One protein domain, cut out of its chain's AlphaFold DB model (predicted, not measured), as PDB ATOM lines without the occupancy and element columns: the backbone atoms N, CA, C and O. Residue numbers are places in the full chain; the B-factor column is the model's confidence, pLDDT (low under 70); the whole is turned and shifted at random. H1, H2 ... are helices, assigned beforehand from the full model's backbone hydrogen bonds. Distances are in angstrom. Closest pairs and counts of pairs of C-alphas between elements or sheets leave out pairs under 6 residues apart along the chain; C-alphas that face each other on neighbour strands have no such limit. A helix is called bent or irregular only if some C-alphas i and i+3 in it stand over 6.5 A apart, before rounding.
ATOM      1  N   SER A 274      10.969 109.536 177.547       76.50
ATOM      2  CA  SER A 274      11.980 108.853 178.358       76.50
ATOM      3  C   SER A 274      11.967 109.372 179.796       76.50
ATOM      4  O   SER A 274      11.819 108.566 180.711       76.50
ATOM      5  N   ALA A 275      11.990 110.693 180.008       78.94
ATOM      6  CA  ALA A 275      11.939 111.291 181.344       78.94
ATOM      7  C   ALA A 275      10.659 110.917 182.101       78.94
ATOM      8  O   ALA A 275      10.704 110.618 183.294       78.94
ATOM      9  N   LEU A 276       9.516 110.881 181.412       84.19
ATOM     10  CA  LEU A 276       8.241 110.504 182.016       84.19
ATOM     11  C   LEU A 276       8.222 109.030 182.450       84.19
ATOM     12  O   LEU A 276       7.708 108.708 183.526       84.19
ATOM     13  N   ARG A 277       8.817 108.136 181.649       82.62
ATOM     14  CA  ARG A 277       8.985 106.721 182.008       82.62
ATOM     15  C   ARG A 277       9.888 106.571 183.232       82.62
ATOM     16  O   ARG A 277       9.491 105.901 184.183       82.62
ATOM     17  N   SER A 278      11.039 107.242 183.243       82.94
ATOM     18  CA  SER A 278      11.986 107.236 184.367       82.94
ATOM     19  C   SER A 278      11.351 107.766 185.642       82.94
ATOM     20  O   SER A 278      11.442 107.127 186.685       82.94
ATOM     21  N   LYS A 279      10.610 108.875 185.547       85.94
ATOM     22  CA  LYS A 279       9.840 109.439 186.656       85.94
ATOM     23  C   LYS A 279       8.842 108.432 187.218       85.94
ATOM     24  O   LYS A 279       8.721 108.303 188.434       85.94
ATOM     25  N   ARG A 280       8.120 107.710 186.350       87.38
ATOM     26  CA  ARG A 280       7.167 106.677 186.778       87.38
ATOM     27  C   ARG A 280       7.879 105.521 187.482       87.38
ATOM     28  O   ARG A 280       7.418 105.115 188.544       87.38
ATOM     29  N   MET A 281       8.990 105.029 186.934       85.38
ATOM     30  CA  MET A 281       9.787 103.961 187.552       85.38
ATOM     31  C   MET A 281      10.347 104.387 188.912       85.38
ATOM     32  O   MET A 281      10.147 103.685 189.899       85.38
ATOM     33  N   PHE A 282      10.967 105.568 188.982       86.00
ATOM     34  CA  PHE A 282      11.530 106.120 190.212       86.00
ATOM     35  C   PHE A 282      10.460 106.322 191.289       86.00
ATOM     36  O   PHE A 282      10.684 105.968 192.446       86.00
ATOM     37  N   ARG A 283       9.273 106.825 190.919       87.06
ATOM     38  CA  ARG A 283       8.139 106.969 191.844       87.06
ATOM     39  C   ARG A 283       7.644 105.619 192.356       87.06
ATOM     40  O   ARG A 283       7.413 105.487 193.546       87.06
ATOM     41  N   VAL A 284       7.474 104.622 191.484       89.38
ATOM     42  CA  VAL A 284       7.029 103.278 191.905       89.38
ATOM     43  C   VAL A 284       8.046 102.643 192.853       89.38
ATOM     44  O   VAL A 284       7.653 102.082 193.870       89.38
ATOM     45  N   PHE A 285       9.340 102.792 192.562       87.81
ATOM     46  CA  PHE A 285      10.418 102.305 193.420       87.81
ATOM     47  C   PHE A 285      10.435 102.993 194.795       87.81
ATOM     48  O   PHE A 285      10.580 102.325 195.815       87.81
ATOM     49  N   ASN A 286      10.241 104.316 194.840       87.69
ATOM     50  CA  ASN A 286      10.262 105.090 196.086       87.69
ATOM     51  C   ASN A 286       8.931 105.116 196.846       87.69
ATOM     52  O   ASN A 286       8.910 105.564 197.992       87.69
ATOM     53  N   LEU A 287       7.836 104.624 196.262       89.06
ATOM     54  CA  LEU A 287       6.500 104.681 196.861       89.06
ATOM     55  C   LEU A 287       6.444 104.138 198.304       89.06
ATOM     56  O   LEU A 287       5.814 104.790 199.139       89.06
ATOM     57  N   PRO A 288       7.101 103.010 198.659       88.44
ATOM     58  CA  PRO A 288       7.108 102.531 200.041       88.44
ATOM     59  C   PRO A 288       7.772 103.523 201.005       88.44
ATOM     60  O   PRO A 288       7.253 103.765 202.095       88.44
ATOM     61  N   LEU A 289       8.887 104.135 200.591       83.94
ATOM     62  CA  LEU A 289       9.618 105.118 201.389       83.94
ATOM     63  C   LEU A 289       8.796 106.401 201.575       83.94
ATOM     64  O   LEU A 289       8.660 106.885 202.698       83.94
ATOM     65  N   GLU A 290       8.198 106.913 200.494       80.88
ATOM     66  CA  GLU A 290       7.314 108.087 200.530       80.88
ATOM     67  C   GLU A 290       6.089 107.850 201.429       80.88
ATOM     68  O   GLU A 290       5.697 108.735 202.192       80.88
ATOM     69  N   TRP A 291       5.502 106.650 201.392       86.25
ATOM     70  CA  TRP A 291       4.353 106.296 202.226       86.25
ATOM     71  C   TRP A 291       4.699 106.249 203.721       86.25
ATOM     72  O   TRP A 291       3.973 106.830 204.534       86.25
ATOM     73  N   ILE A 292       5.822 105.618 204.089       81.38
ATOM     74  CA  ILE A 292       6.323 105.593 205.475       81.38
ATOM     75  C   ILE A 292       6.568 107.024 205.967       81.38
ATOM     76  O   ILE A 292       6.123 107.400 207.054       81.38
ATOM     77  N   PHE A 293       7.221 107.842 205.143       74.50
ATOM     78  CA  PHE A 293       7.531 109.229 205.474       74.50
ATOM     79  C   PHE A 293       6.265 110.076 205.668       74.50
ATOM     80  O   PHE A 293       6.121 110.766 206.680       74.50
ATOM     81  N   GLY A 294       5.298 109.963 204.753       74.81
ATOM     82  CA  GLY A 294       4.011 110.648 204.850       74.81
ATOM     83  C   GLY A 294       3.217 110.257 206.100       74.81
ATOM     84  O   GLY A 294       2.610 111.119 206.735       74.81
ATOM     85  N   LYS A 295       3.262 108.980 206.505       76.88
ATOM     86  CA  LYS A 295       2.644 108.508 207.754       76.88
ATOM     87  C   LYS A 295       3.295 109.126 208.990       76.88
ATOM     88  O   LYS A 295       2.574 109.549 209.886       76.88
ATOM     89  N   ILE A 296       4.622 109.224 209.028       68.38
ATOM     90  CA  ILE A 296       5.349 109.800 210.169       68.38
ATOM     91  C   ILE A 296       5.080 111.302 210.296       68.38
ATOM     92  O   ILE A 296       4.735 111.767 211.380       68.38
ATOM     93  N   ILE A 297       5.142 112.052 209.192       64.69
ATOM     94  CA  ILE A 297       4.771 113.476 209.198       64.69
ATOM     95  C   ILE A 297       3.309 113.644 209.616       64.69
ATOM     96  O   ILE A 297       3.006 114.497 210.446       64.69
ATOM     97  N   GLY A 298       2.403 112.818 209.084       63.47
ATOM     98  CA  GLY A 298       0.984 112.850 209.434       63.47
ATOM     99  C   GLY A 298       0.716 112.585 210.918       63.47
ATOM    100  O   GLY A 298      -0.131 113.249 211.500       63.47
ATOM    101  N   LEU A 299       1.466 111.672 211.545       61.62
ATOM    102  CA  LEU A 299       1.380 111.378 212.983       61.62
ATOM    103  C   LEU A 299       1.965 112.490 213.871       61.62
ATOM    104  O   LEU A 299       1.606 112.589 215.046       61.62
ATOM    105  N   ASN A 300       2.851 113.321 213.320       55.81
ATOM    106  CA  ASN A 300       3.441 114.468 214.012       55.81
ATOM    107  C   ASN A 300       2.649 115.770 213.781       55.81
ATOM    108  O   ASN A 300       2.743 116.703 214.577       55.81
ATOM    109  N   PRO A 312      13.274 113.988 215.271       62.25
ATOM    110  CA  PRO A 312      13.157 112.541 215.141       62.25
ATOM    111  C   PRO A 312      14.324 111.894 215.904       62.25
ATOM    112  O   PRO A 312      15.423 112.452 215.891       62.25
ATOM    113  N   PRO A 313      14.141 110.745 216.576       71.19
ATOM    114  CA  PRO A 313      15.247 110.046 217.223       71.19
ATOM    115  C   PRO A 313      16.409 109.819 216.249       71.19
ATOM    116  O   PRO A 313      16.176 109.536 215.075       71.19
ATOM    117  N   PHE A 314      17.653 109.895 216.729       69.75
ATOM    118  CA  PHE A 314      18.845 109.772 215.877       69.75
ATOM    119  C   PHE A 314      18.817 108.535 214.965       69.75
ATOM    120  O   PHE A 314      19.103 108.641 213.776       69.75
ATOM    121  N   TRP A 315      18.404 107.374 215.488       72.88
ATOM    122  CA  TRP A 315      18.298 106.143 214.697       72.88
ATOM    123  C   TRP A 315      17.351 106.300 213.499       72.88
ATOM    124  O   TRP A 315      17.605 105.749 212.434       72.88
ATOM    125  N   MET A 316      16.282 107.082 213.649       70.69
ATOM    126  CA  MET A 316      15.306 107.331 212.595       70.69
ATOM    127  C   MET A 316      15.888 108.264 211.533       70.69
ATOM    128  O   MET A 316      15.791 107.961 210.345       70.69
ATOM    129  N   ALA A 317      16.551 109.352 211.945       69.44
ATOM    130  CA  ALA A 317      17.278 110.231 211.028       69.44
ATOM    131  C   ALA A 317      18.363 109.461 210.250       69.44
ATOM    132  O   ALA A 317      18.483 109.615 209.037       69.44
ATOM    133  N   TRP A 318      19.087 108.564 210.927       74.12
ATOM    134  CA  TRP A 318      20.079 107.680 210.316       74.12
ATOM    135  C   TRP A 318      19.459 106.715 209.297       74.12
ATOM    136  O   TRP A 318      19.966 106.597 208.183       74.12
ATOM    137  N   VAL A 319      18.343 106.051 209.629       75.94
ATOM    138  CA  VAL A 319      17.646 105.154 208.688       75.94
ATOM    139  C   VAL A 319      17.188 105.926 207.450       75.94
ATOM    140  O   VAL A 319      17.374 105.445 206.332       75.94
ATOM    141  N   PHE A 320      16.637 107.131 207.626       76.00
ATOM    142  CA  PHE A 320      16.220 107.970 206.503       76.00
ATOM    143  C   PHE A 320      17.391 108.428 205.636       76.00
ATOM    144  O   PHE A 320      17.275 108.344 204.415       76.00
ATOM    145  N   ASP A 321      18.521 108.831 206.229       75.19
ATOM    146  CA  ASP A 321      19.755 109.114 205.482       75.19
ATOM    147  C   ASP A 321      20.146 107.914 204.610       75.19
ATOM    148  O   ASP A 321      20.327 108.052 203.400       75.19
ATOM    149  N   LYS A 322      20.209 106.707 205.187       80.88
ATOM    150  CA  LYS A 322      20.581 105.497 204.439       80.88
ATOM    151  C   LYS A 322      19.591 105.157 203.332       80.88
ATOM    152  O   LYS A 322      20.024 104.851 202.223       80.88
ATOM    153  N   ALA A 323      18.291 105.238 203.600       79.88
ATOM    154  CA  ALA A 323      17.262 104.967 202.602       79.88
ATOM    155  C   ALA A 323      17.302 105.987 201.454       79.88
ATOM    156  O   ALA A 323      17.238 105.607 200.285       79.88
ATOM    157  N   TYR A 324      17.479 107.270 201.774       77.75
ATOM    158  CA  TYR A 324      17.607 108.329 200.777       77.75
ATOM    159  C   TYR A 324      18.874 108.159 199.934       77.75
ATOM    160  O   TYR A 324      18.831 108.288 198.713       77.75
ATOM    161  N   ARG A 325      19.995 107.774 200.558       78.50
ATOM    162  CA  ARG A 325      21.245 107.449 199.857       78.50
ATOM    163  C   ARG A 325      21.102 106.243 198.953       78.50
ATOM    164  O   ARG A 325      21.601 106.280 197.836       78.50
ATOM    165  N   PHE A 326      20.430 105.194 199.415       84.00
ATOM    166  CA  PHE A 326      20.164 104.026 198.590       84.00
ATOM    167  C   PHE A 326      19.290 104.396 197.390       84.00
ATOM    168  O   PHE A 326      19.609 104.000 196.279       84.00
ATOM    169  N   SER A 327      18.264 105.228 197.581       82.50
ATOM    170  CA  SER A 327      17.430 105.745 196.488       82.50
ATOM    171  C   SER A 327      18.206 106.619 195.495       82.50
ATOM    172  O   SER A 327      18.086 106.449 194.282       82.50
ATOM    173  N   GLY A 328      19.047 107.533 195.986       79.88
ATOM    174  CA  GLY A 328      19.926 108.339 195.139       79.88
ATOM    175  C   GLY A 328      20.947 107.482 194.389       79.88
ATOM    176  O   GLY A 328      21.197 107.715 193.210       79.88
ATOM    177  N   TRP A 329      21.484 106.453 195.048       84.75
ATOM    178  CA  TRP A 329      22.385 105.480 194.444       84.75
ATOM    179  C   TRP A 329      21.677 104.662 193.360       84.75
ATOM    180  O   TRP A 329      22.154 104.628 192.233       84.75
ATOM    181  N   THR A 330      20.511 104.065 193.628       82.12
ATOM    182  CA  THR A 330      19.773 103.306 192.603       82.12
ATOM    183  C   THR A 330      19.367 104.195 191.437       82.12
ATOM    184  O   THR A 330      19.410 103.771 190.285       82.12
ATOM    185  N   HIS A 331      19.024 105.452 191.704       81.62
ATOM    186  CA  HIS A 331      18.775 106.420 190.656       81.62
ATOM    187  C   HIS A 331      20.000 106.637 189.762       81.62
ATOM    188  O   HIS A 331      19.919 106.364 188.564       81.62
ATOM    189  N   ASP A 332      21.117 107.088 190.340       81.06
ATOM    190  CA  ASP A 332      22.317 107.477 189.594       81.06
ATOM    191  C   ASP A 332      22.967 106.254 188.898       81.06
ATOM    192  O   ASP A 332      23.445 106.372 187.772       81.06
ATOM    193  N   TRP A 333      22.916 105.063 189.509       79.94
ATOM    194  CA  TRP A 333      23.635 103.865 189.047       79.94
ATOM    195  C   TRP A 333      22.796 102.826 188.301       79.94
ATOM    196  O   TRP A 333      23.353 102.001 187.582       79.94
ATOM    197  N   VAL A 334      21.471 102.831 188.462       80.00
ATOM    198  CA  VAL A 334      20.585 101.846 187.817       80.00
ATOM    199  C   VAL A 334      19.644 102.534 186.848       80.00
ATOM    200  O   VAL A 334      19.583 102.160 185.678       80.00
ATOM    201  N   PHE A 335      18.916 103.558 187.296       76.50
ATOM    202  CA  PHE A 335      17.943 104.205 186.423       76.50
ATOM    203  C   PHE A 335      18.628 105.008 185.327       76.50
ATOM    204  O   PHE A 335      18.320 104.758 184.165       76.50
ATOM    205  N   VAL A 336      19.580 105.890 185.652       77.81
ATOM    206  CA  VAL A 336      20.246 106.736 184.644       77.81
ATOM    207  C   VAL A 336      20.853 105.929 183.489       77.81
ATOM    208  O   VAL A 336      20.553 106.275 182.341       77.81
ATOM    209  N   PRO A 337      21.616 104.843 183.721       75.88
ATOM    210  CA  PRO A 337      22.168 104.044 182.627       75.88
ATOM    211  C   PRO A 337      21.100 103.346 181.773       75.88
ATOM    212  O   PRO A 337      21.234 103.295 180.554       75.88
ATOM    213  N   VAL A 338      20.017 102.849 182.386       71.88
ATOM    214  CA  VAL A 338      18.980 102.059 181.693       71.88
ATOM    215  C   VAL A 338      18.048 102.925 180.843       71.88
ATOM    216  O   VAL A 338      17.646 102.524 179.753       71.88
ATOM    217  N   VAL A 339      17.664 104.103 181.336       71.50
ATOM    218  CA  VAL A 339      16.639 104.955 180.693       71.50
ATOM    219  C   VAL A 339      17.207 106.208 180.029       71.50
ATOM    220  O   VAL A 339      16.500 106.862 179.264       71.50
ATOM    221  N   GLY A 340      18.456 106.564 180.343       67.62
ATOM    222  CA  GLY A 340      19.161 107.705 179.764       67.62
ATOM    223  C   GLY A 340      18.715 109.083 180.258       67.62
ATOM    224  O   GLY A 340      18.997 110.061 179.576       67.62
ATOM    225  N   VAL A 341      18.027 109.191 181.404       74.38
ATOM    226  CA  VAL A 341      17.571 110.481 181.964       74.38
ATOM    227  C   VAL A 341      17.836 110.546 183.466       74.38
ATOM    228  O   VAL A 341      17.356 109.686 184.203       74.38
ATOM    229  N   SER A 342      18.547 111.587 183.914       76.88
ATOM    230  CA  SER A 342      18.909 111.810 185.324       76.88
ATOM    231  C   SER A 342      17.802 112.413 186.171       76.88
ATOM    232  O   SER A 342      17.941 112.526 187.379       76.88
ATOM    233  N   GLY A 343      16.740 112.936 185.569       76.88
ATOM    234  CA  GLY A 343      15.751 113.675 186.344       76.88
ATOM    235  C   GLY A 343      16.298 114.940 187.019       76.88
ATOM    236  O   GLY A 343      15.576 115.504 187.842       76.88
ATOM    237  N   ARG A 344      17.543 115.341 186.702       79.88
ATOM    238  CA  ARG A 344      18.293 116.473 187.271       79.88
ATOM    239  C   ARG A 344      18.692 117.519 186.231       79.88
ATOM    240  O   ARG A 344      18.749 118.697 186.570       79.88
ATOM    241  N   CYS A 345      18.894 117.114 184.980       77.50
ATOM    242  CA  CYS A 345      19.270 117.983 183.866       77.50
ATOM    243  C   CYS A 345      18.574 117.594 182.555       77.50
ATOM    244  O   CYS A 345      18.070 116.478 182.413       77.50
ATOM    245  N   LEU A 346      18.532 118.545 181.614       70.00
ATOM    246  CA  LEU A 346      17.935 118.400 180.282       70.00
ATOM    247  C   LEU A 346      18.948 118.115 179.159       70.00
ATOM    248  O   LEU A 346      18.541 117.618 178.113       70.00
ATOM    249  N   ASP A 347      20.229 118.439 179.341       71.75
ATOM    250  CA  ASP A 347      21.223 118.385 178.261       71.75
ATOM    251  C   ASP A 347      21.723 116.952 177.986       71.75
ATOM    252  O   ASP A 347      22.345 116.318 178.836       71.75
ATOM    253  N   GLU A 348      21.455 116.424 176.784       66.44
ATOM    254  CA  GLU A 348      21.839 115.058 176.393       66.44
ATOM    255  C   GLU A 348      23.354 114.857 176.192       66.44
ATOM    256  O   GLU A 348      23.850 113.730 176.324       66.44
ATOM    257  N   GLY A 349      24.093 115.908 175.828       66.62
ATOM    258  CA  GLY A 349      25.550 115.878 175.670       66.62
ATOM    259  C   GLY A 349      26.239 115.747 177.024       66.62
ATOM    260  O   GLY A 349      27.009 114.816 177.250       66.62
ATOM    261  N   GLU A 350      25.853 116.591 177.965       65.81
ATOM    262  CA  GLU A 350      26.320 116.588 179.348       65.81
ATOM    263  C   GLU A 350      25.833 115.344 180.108       65.81
ATOM    264  O   GLU A 350      26.573 114.749 180.885       65.81
ATOM    265  N   MET A 351      24.639 114.825 179.801       67.19
ATOM    266  CA  MET A 351      24.186 113.507 180.277       67.19
ATOM    267  C   MET A 351      25.066 112.351 179.781       67.19
ATOM    268  O   MET A 351      25.128 111.298 180.423       67.19
ATOM    269  N   ARG A 352      25.720 112.481 178.618       70.88
ATOM    270  CA  ARG A 352      26.732 111.509 178.167       70.88
ATOM    271  C   ARG A 352      28.031 111.671 178.949       70.88
ATOM    272  O   ARG A 352      28.623 110.656 179.302       70.88
ATOM    273  N   VAL A 353      28.444 112.900 179.258       70.06
ATOM    274  CA  VAL A 353      29.604 113.168 180.126       70.06
ATOM    275  C   VAL A 353      29.377 112.580 181.520       70.06
ATOM    276  O   VAL A 353      30.192 111.786 181.983       70.06
ATOM    277  N   MET A 354      28.223 112.854 182.132       70.12
ATOM    278  CA  MET A 354      27.840 112.301 183.432       70.12
ATOM    279  C   MET A 354      27.829 110.767 183.416       70.12
ATOM    280  O   MET A 354      28.335 110.139 184.341       70.12
ATOM    281  N   ARG A 355      27.320 110.140 182.343       72.12
ATOM    282  CA  ARG A 355      27.375 108.675 182.174       72.12
ATOM    283  C   ARG A 355      28.804 108.142 182.134       72.12
ATOM    284  O   ARG A 355      29.092 107.182 182.837       72.12
ATOM    285  N   LYS A 356      29.700 108.786 181.384       78.62
ATOM    286  CA  LYS A 356      31.119 108.398 181.342       78.62
ATOM    287  C   LYS A 356      31.797 108.539 182.705       78.62
ATOM    288  O   LYS A 356      32.595 107.688 183.075       78.62
ATOM    289  N   GLN A 357      31.484 109.592 183.462       76.19
ATOM    290  CA  GLN A 357      32.015 109.783 184.818       76.19
ATOM    291  C   GLN A 357      31.517 108.700 185.782       76.19
ATOM    292  O   GLN A 357      32.298 108.168 186.566       76.19
ATOM    293  N   ILE A 358      30.232 108.354 185.693       75.44
ATOM    294  CA  ILE A 358      29.608 107.246 186.423       75.44
ATOM    295  C   ILE A 358      30.332 105.935 186.075       75.44
ATOM    296  O   ILE A 358      30.848 105.268 186.967       75.44
ATOM    297  N   GLU A 359      30.466 105.594 184.792       79.12
ATOM    298  CA  GLU A 359      31.198 104.399 184.338       79.12
ATOM    299  C   GLU A 359      32.630 104.352 184.886       79.12
ATOM    300  O   GLU A 359      33.014 103.358 185.503       79.12
ATOM    301  N   LYS A 360      33.376 105.458 184.770       83.88
ATOM    302  CA  LYS A 360      34.736 105.574 185.308       83.88
ATOM    303  C   LYS A 360      34.781 105.325 186.819       83.88
ATOM    304  O   LYS A 360      35.620 104.566 187.289       83.88
ATOM    305  N   ALA A 361      33.863 105.918 187.580       81.19
ATOM    306  CA  ALA A 361      33.806 105.739 189.027       81.19
ATOM    307  C   ALA A 361      33.462 104.292 189.439       81.19
ATOM    308  O   ALA A 361      33.956 103.832 190.467       81.19
ATOM    309  N   LEU A 362      32.679 103.541 188.646       80.38
ATOM    310  CA  LEU A 362      32.485 102.097 188.890       80.38
ATOM    311  C   LEU A 362      33.759 101.315 188.670       80.38
ATOM    312  O   LEU A 362      34.016 100.367 189.406       80.38
ATOM    313  N   ASP A 363      34.503 101.657 187.627       85.00
ATOM    314  CA  ASP A 363      35.726 100.947 187.299       85.00
ATOM    315  C   ASP A 363      36.793 101.206 188.370       85.00
ATOM    316  O   ASP A 363      37.359 100.244 188.888       85.00
ATOM    317  N   GLU A 364      36.929 102.448 188.847       87.69
ATOM    318  CA  GLU A 364      37.767 102.788 190.007       87.69
ATOM    319  C   GLU A 364      37.324 102.053 191.292       87.69
ATOM    320  O   GLU A 364      38.157 101.595 192.076       87.69
ATOM    321  N   GLU A 365      36.016 101.909 191.545       85.06
ATOM    322  CA  GLU A 365      35.520 101.174 192.721       85.06
ATOM    323  C   GLU A 365      35.797  99.665 192.617       85.06
ATOM    324  O   GLU A 365      36.132  99.018 193.615       85.06
ATOM    325  N   LYS A 366      35.683  99.089 191.414       84.75
ATOM    326  CA  LYS A 366      36.039  97.687 191.153       84.75
ATOM    327  C   LYS A 366      37.534  97.454 191.339       84.75
ATOM    328  O   LYS A 366      37.902  96.419 191.889       84.75
ATOM    329  N   GLU A 367      38.380  98.378 190.890       88.19
ATOM    330  CA  GLU A 367      39.832  98.307 191.081       88.19
ATOM    331  C   GLU A 367      40.194  98.348 192.568       88.19
ATOM    332  O   GLU A 367      40.851  97.431 193.052       88.19
ATOM    333  N   LYS A 368      39.643  99.301 193.332       88.75
ATOM    334  CA  LYS A 368      39.853  99.378 194.789       88.75
ATOM    335  C   LYS A 368      39.408  98.118 195.532       88.75
ATOM    336  O   LYS A 368      40.083  97.677 196.458       88.75
ATOM    337  N   LYS A 369      38.278  97.518 195.138       84.94
ATOM    338  CA  LYS A 369      37.814  96.242 195.717       84.94
ATOM    339  C   LYS A 369      38.783  95.097 195.424       84.94
ATOM    340  O   LYS A 369      39.077  94.325 196.327       84.94
ATOM    341  N   LYS A 370      39.321  95.020 194.202       84.56
ATOM    342  CA  LYS A 370      40.339  94.021 193.842       84.56
ATOM    343  C   LYS A 370      41.638  94.201 194.627       84.56
ATOM    344  O   LYS A 370      42.214  93.205 195.049       84.56
ATOM    345  N   GLU A 371      42.090  95.436 194.837       83.56
ATOM    346  CA  GLU A 371      43.285  95.724 195.645       83.56
ATOM    347  C   GLU A 371      43.089  95.334 197.116       83.56
ATOM    348  O   GLU A 371      43.966  94.720 197.723       83.56
ATOM    349  N   MET A 372      41.918  95.629 197.682       78.75
ATOM    350  CA  MET A 372      41.602  95.310 199.076       78.75
ATOM    351  C   MET A 372      41.466  93.796 199.313       78.75
ATOM    352  O   MET A 372      42.018  93.278 200.282       78.75
ATOM    353  N   ASP A 373      40.811  93.074 198.398       79.81
ATOM    354  CA  ASP A 373      40.714  91.608 198.460       79.81
ATOM    355  C   ASP A 373      42.076  90.936 198.207       79.81
ATOM    356  O   ASP A 373      42.391  89.931 198.836       79.81
ATOM    357  N   GLY A 374      42.923  91.505 197.342       68.88
ATOM    358  CA  GLY A 374      44.284  91.010 197.101       68.88
ATOM    359  C   GLY A 374      45.246  91.222 198.275       68.88
ATOM    360  O   GLY A 374      46.177  90.439 198.448       68.88
ATOM    361  N   THR A 375      45.011  92.242 199.104       63.88
ATOM    362  CA  THR A 375      45.833  92.531 200.293       63.88
ATOM    363  C   THR A 375      45.481  91.601 201.460       63.88
ATOM    364  O   THR A 375      46.380  91.107 202.132       63.88
ATOM    365  N   ASN A 376      44.199  91.257 201.636       57.44
ATOM    366  CA  ASN A 376      43.757  90.300 202.663       57.44
ATOM    367  C   ASN A 376      44.206  88.848 202.404       57.44
ATOM    368  O   ASN A 376      44.225  88.053 203.333       57.44
ATOM    369  N   VAL A 377      44.574  88.489 201.168       56.19
ATOM    370  CA  VAL A 377      45.061  87.137 200.816       56.19
ATOM    371  C   VAL A 377      46.573  86.977 201.058       56.19
ATOM    372  O   VAL A 377      47.081  85.862 201.006       56.19
ATOM    373  N   MET A 378      47.308  88.060 201.339       53.56
ATOM    374  CA  MET A 378      48.747  88.010 201.660       53.56
ATOM    375  C   MET A 378      49.065  88.155 203.162       53.56
ATOM    376  O   MET A 378      50.239  88.102 203.525       53.56
TER     377      MET A 378
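This is residues 274 to 300 and 312 to 378 of the 380 residues of a protein of Linnemannia elongata AG-77 (UniProt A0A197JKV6). The longest helix, H3, and H2 spread apart as an open V, meeting through residues 332 to 337 near the end of H2 and residues 355 to 358 of H3. The bent helix H1 runs beside H2, away from H3; its arm H1a packs on the last part of H2. Residues 363 to 378 and 313 to 319 stick out. The printed part has 94 residues with three named helices, H1, H2, H3 in chain order, and no named strand; it is all helix, flat and loose, with a radius of gyration of the C-alphas of 17.4 A and spans of 52 by 40 by 17 A.

H3, residues 348 to 376, touches H2, residues 314 to 339, with residues 355 to 358 alone; the closest C-alphas, of Pro 337 and Arg 355, are 7.0 A apart. They run opposite ways at a steep tilt of 63 degrees. By its hydrogen bonds H1, residues 274 to 300, was assigned as one helix, but it is bent: C-alphas 285 and 288 are 7.4 A apart, and its arms, H1a, residues 274 to 285, and H1b, residues 288 to 300, stand at a steep tilt of 61 degrees. H1a touches H2, which meets it with residues 331 to 339 alone; the closest C-alphas, of Ser 278 and Val 339, are 6.4 A apart. They run opposite ways at a shallow tilt of 34 degrees, only just short of steep. H1b and H2 are close but not clearly touching, with the C-alphas of Leu 289 and Ala 323 the closest at 7.7 A. H1a and H1b are apart from H3. In H1a, H1b and H3 every O i to N i+4 pair is within hydrogen-bond range; in H2, 20 of 22 are.

H3 is 42.2 A long, from C-alpha 348 at (21.839, 115.058, 176.393) to C-alpha 376 at (43.757, 90.300, 202.663). H2 is 35.6 A long; it is neither bent nor irregular, but only just: C-alphas 332 and 335 are 6.3 A apart. H1a, 16.5 A, begins with C-alpha 274 at (11.980, 108.853, 178.358), and H1b measures 18.7 A.

The C-alphas farthest apart, of Gly 298 and Met 378, are 54.4 A apart. Residues 301 to 311 are not printed; C-alphas 300 and 312 are 10.0 A apart across this cut. H2 and H3 are joined by a short link of 8 residues. Mean pLDDT of the printed part is 76.9; 18 residues are under 70, among them 296 to 300, 348 to 351 and 374 to 378.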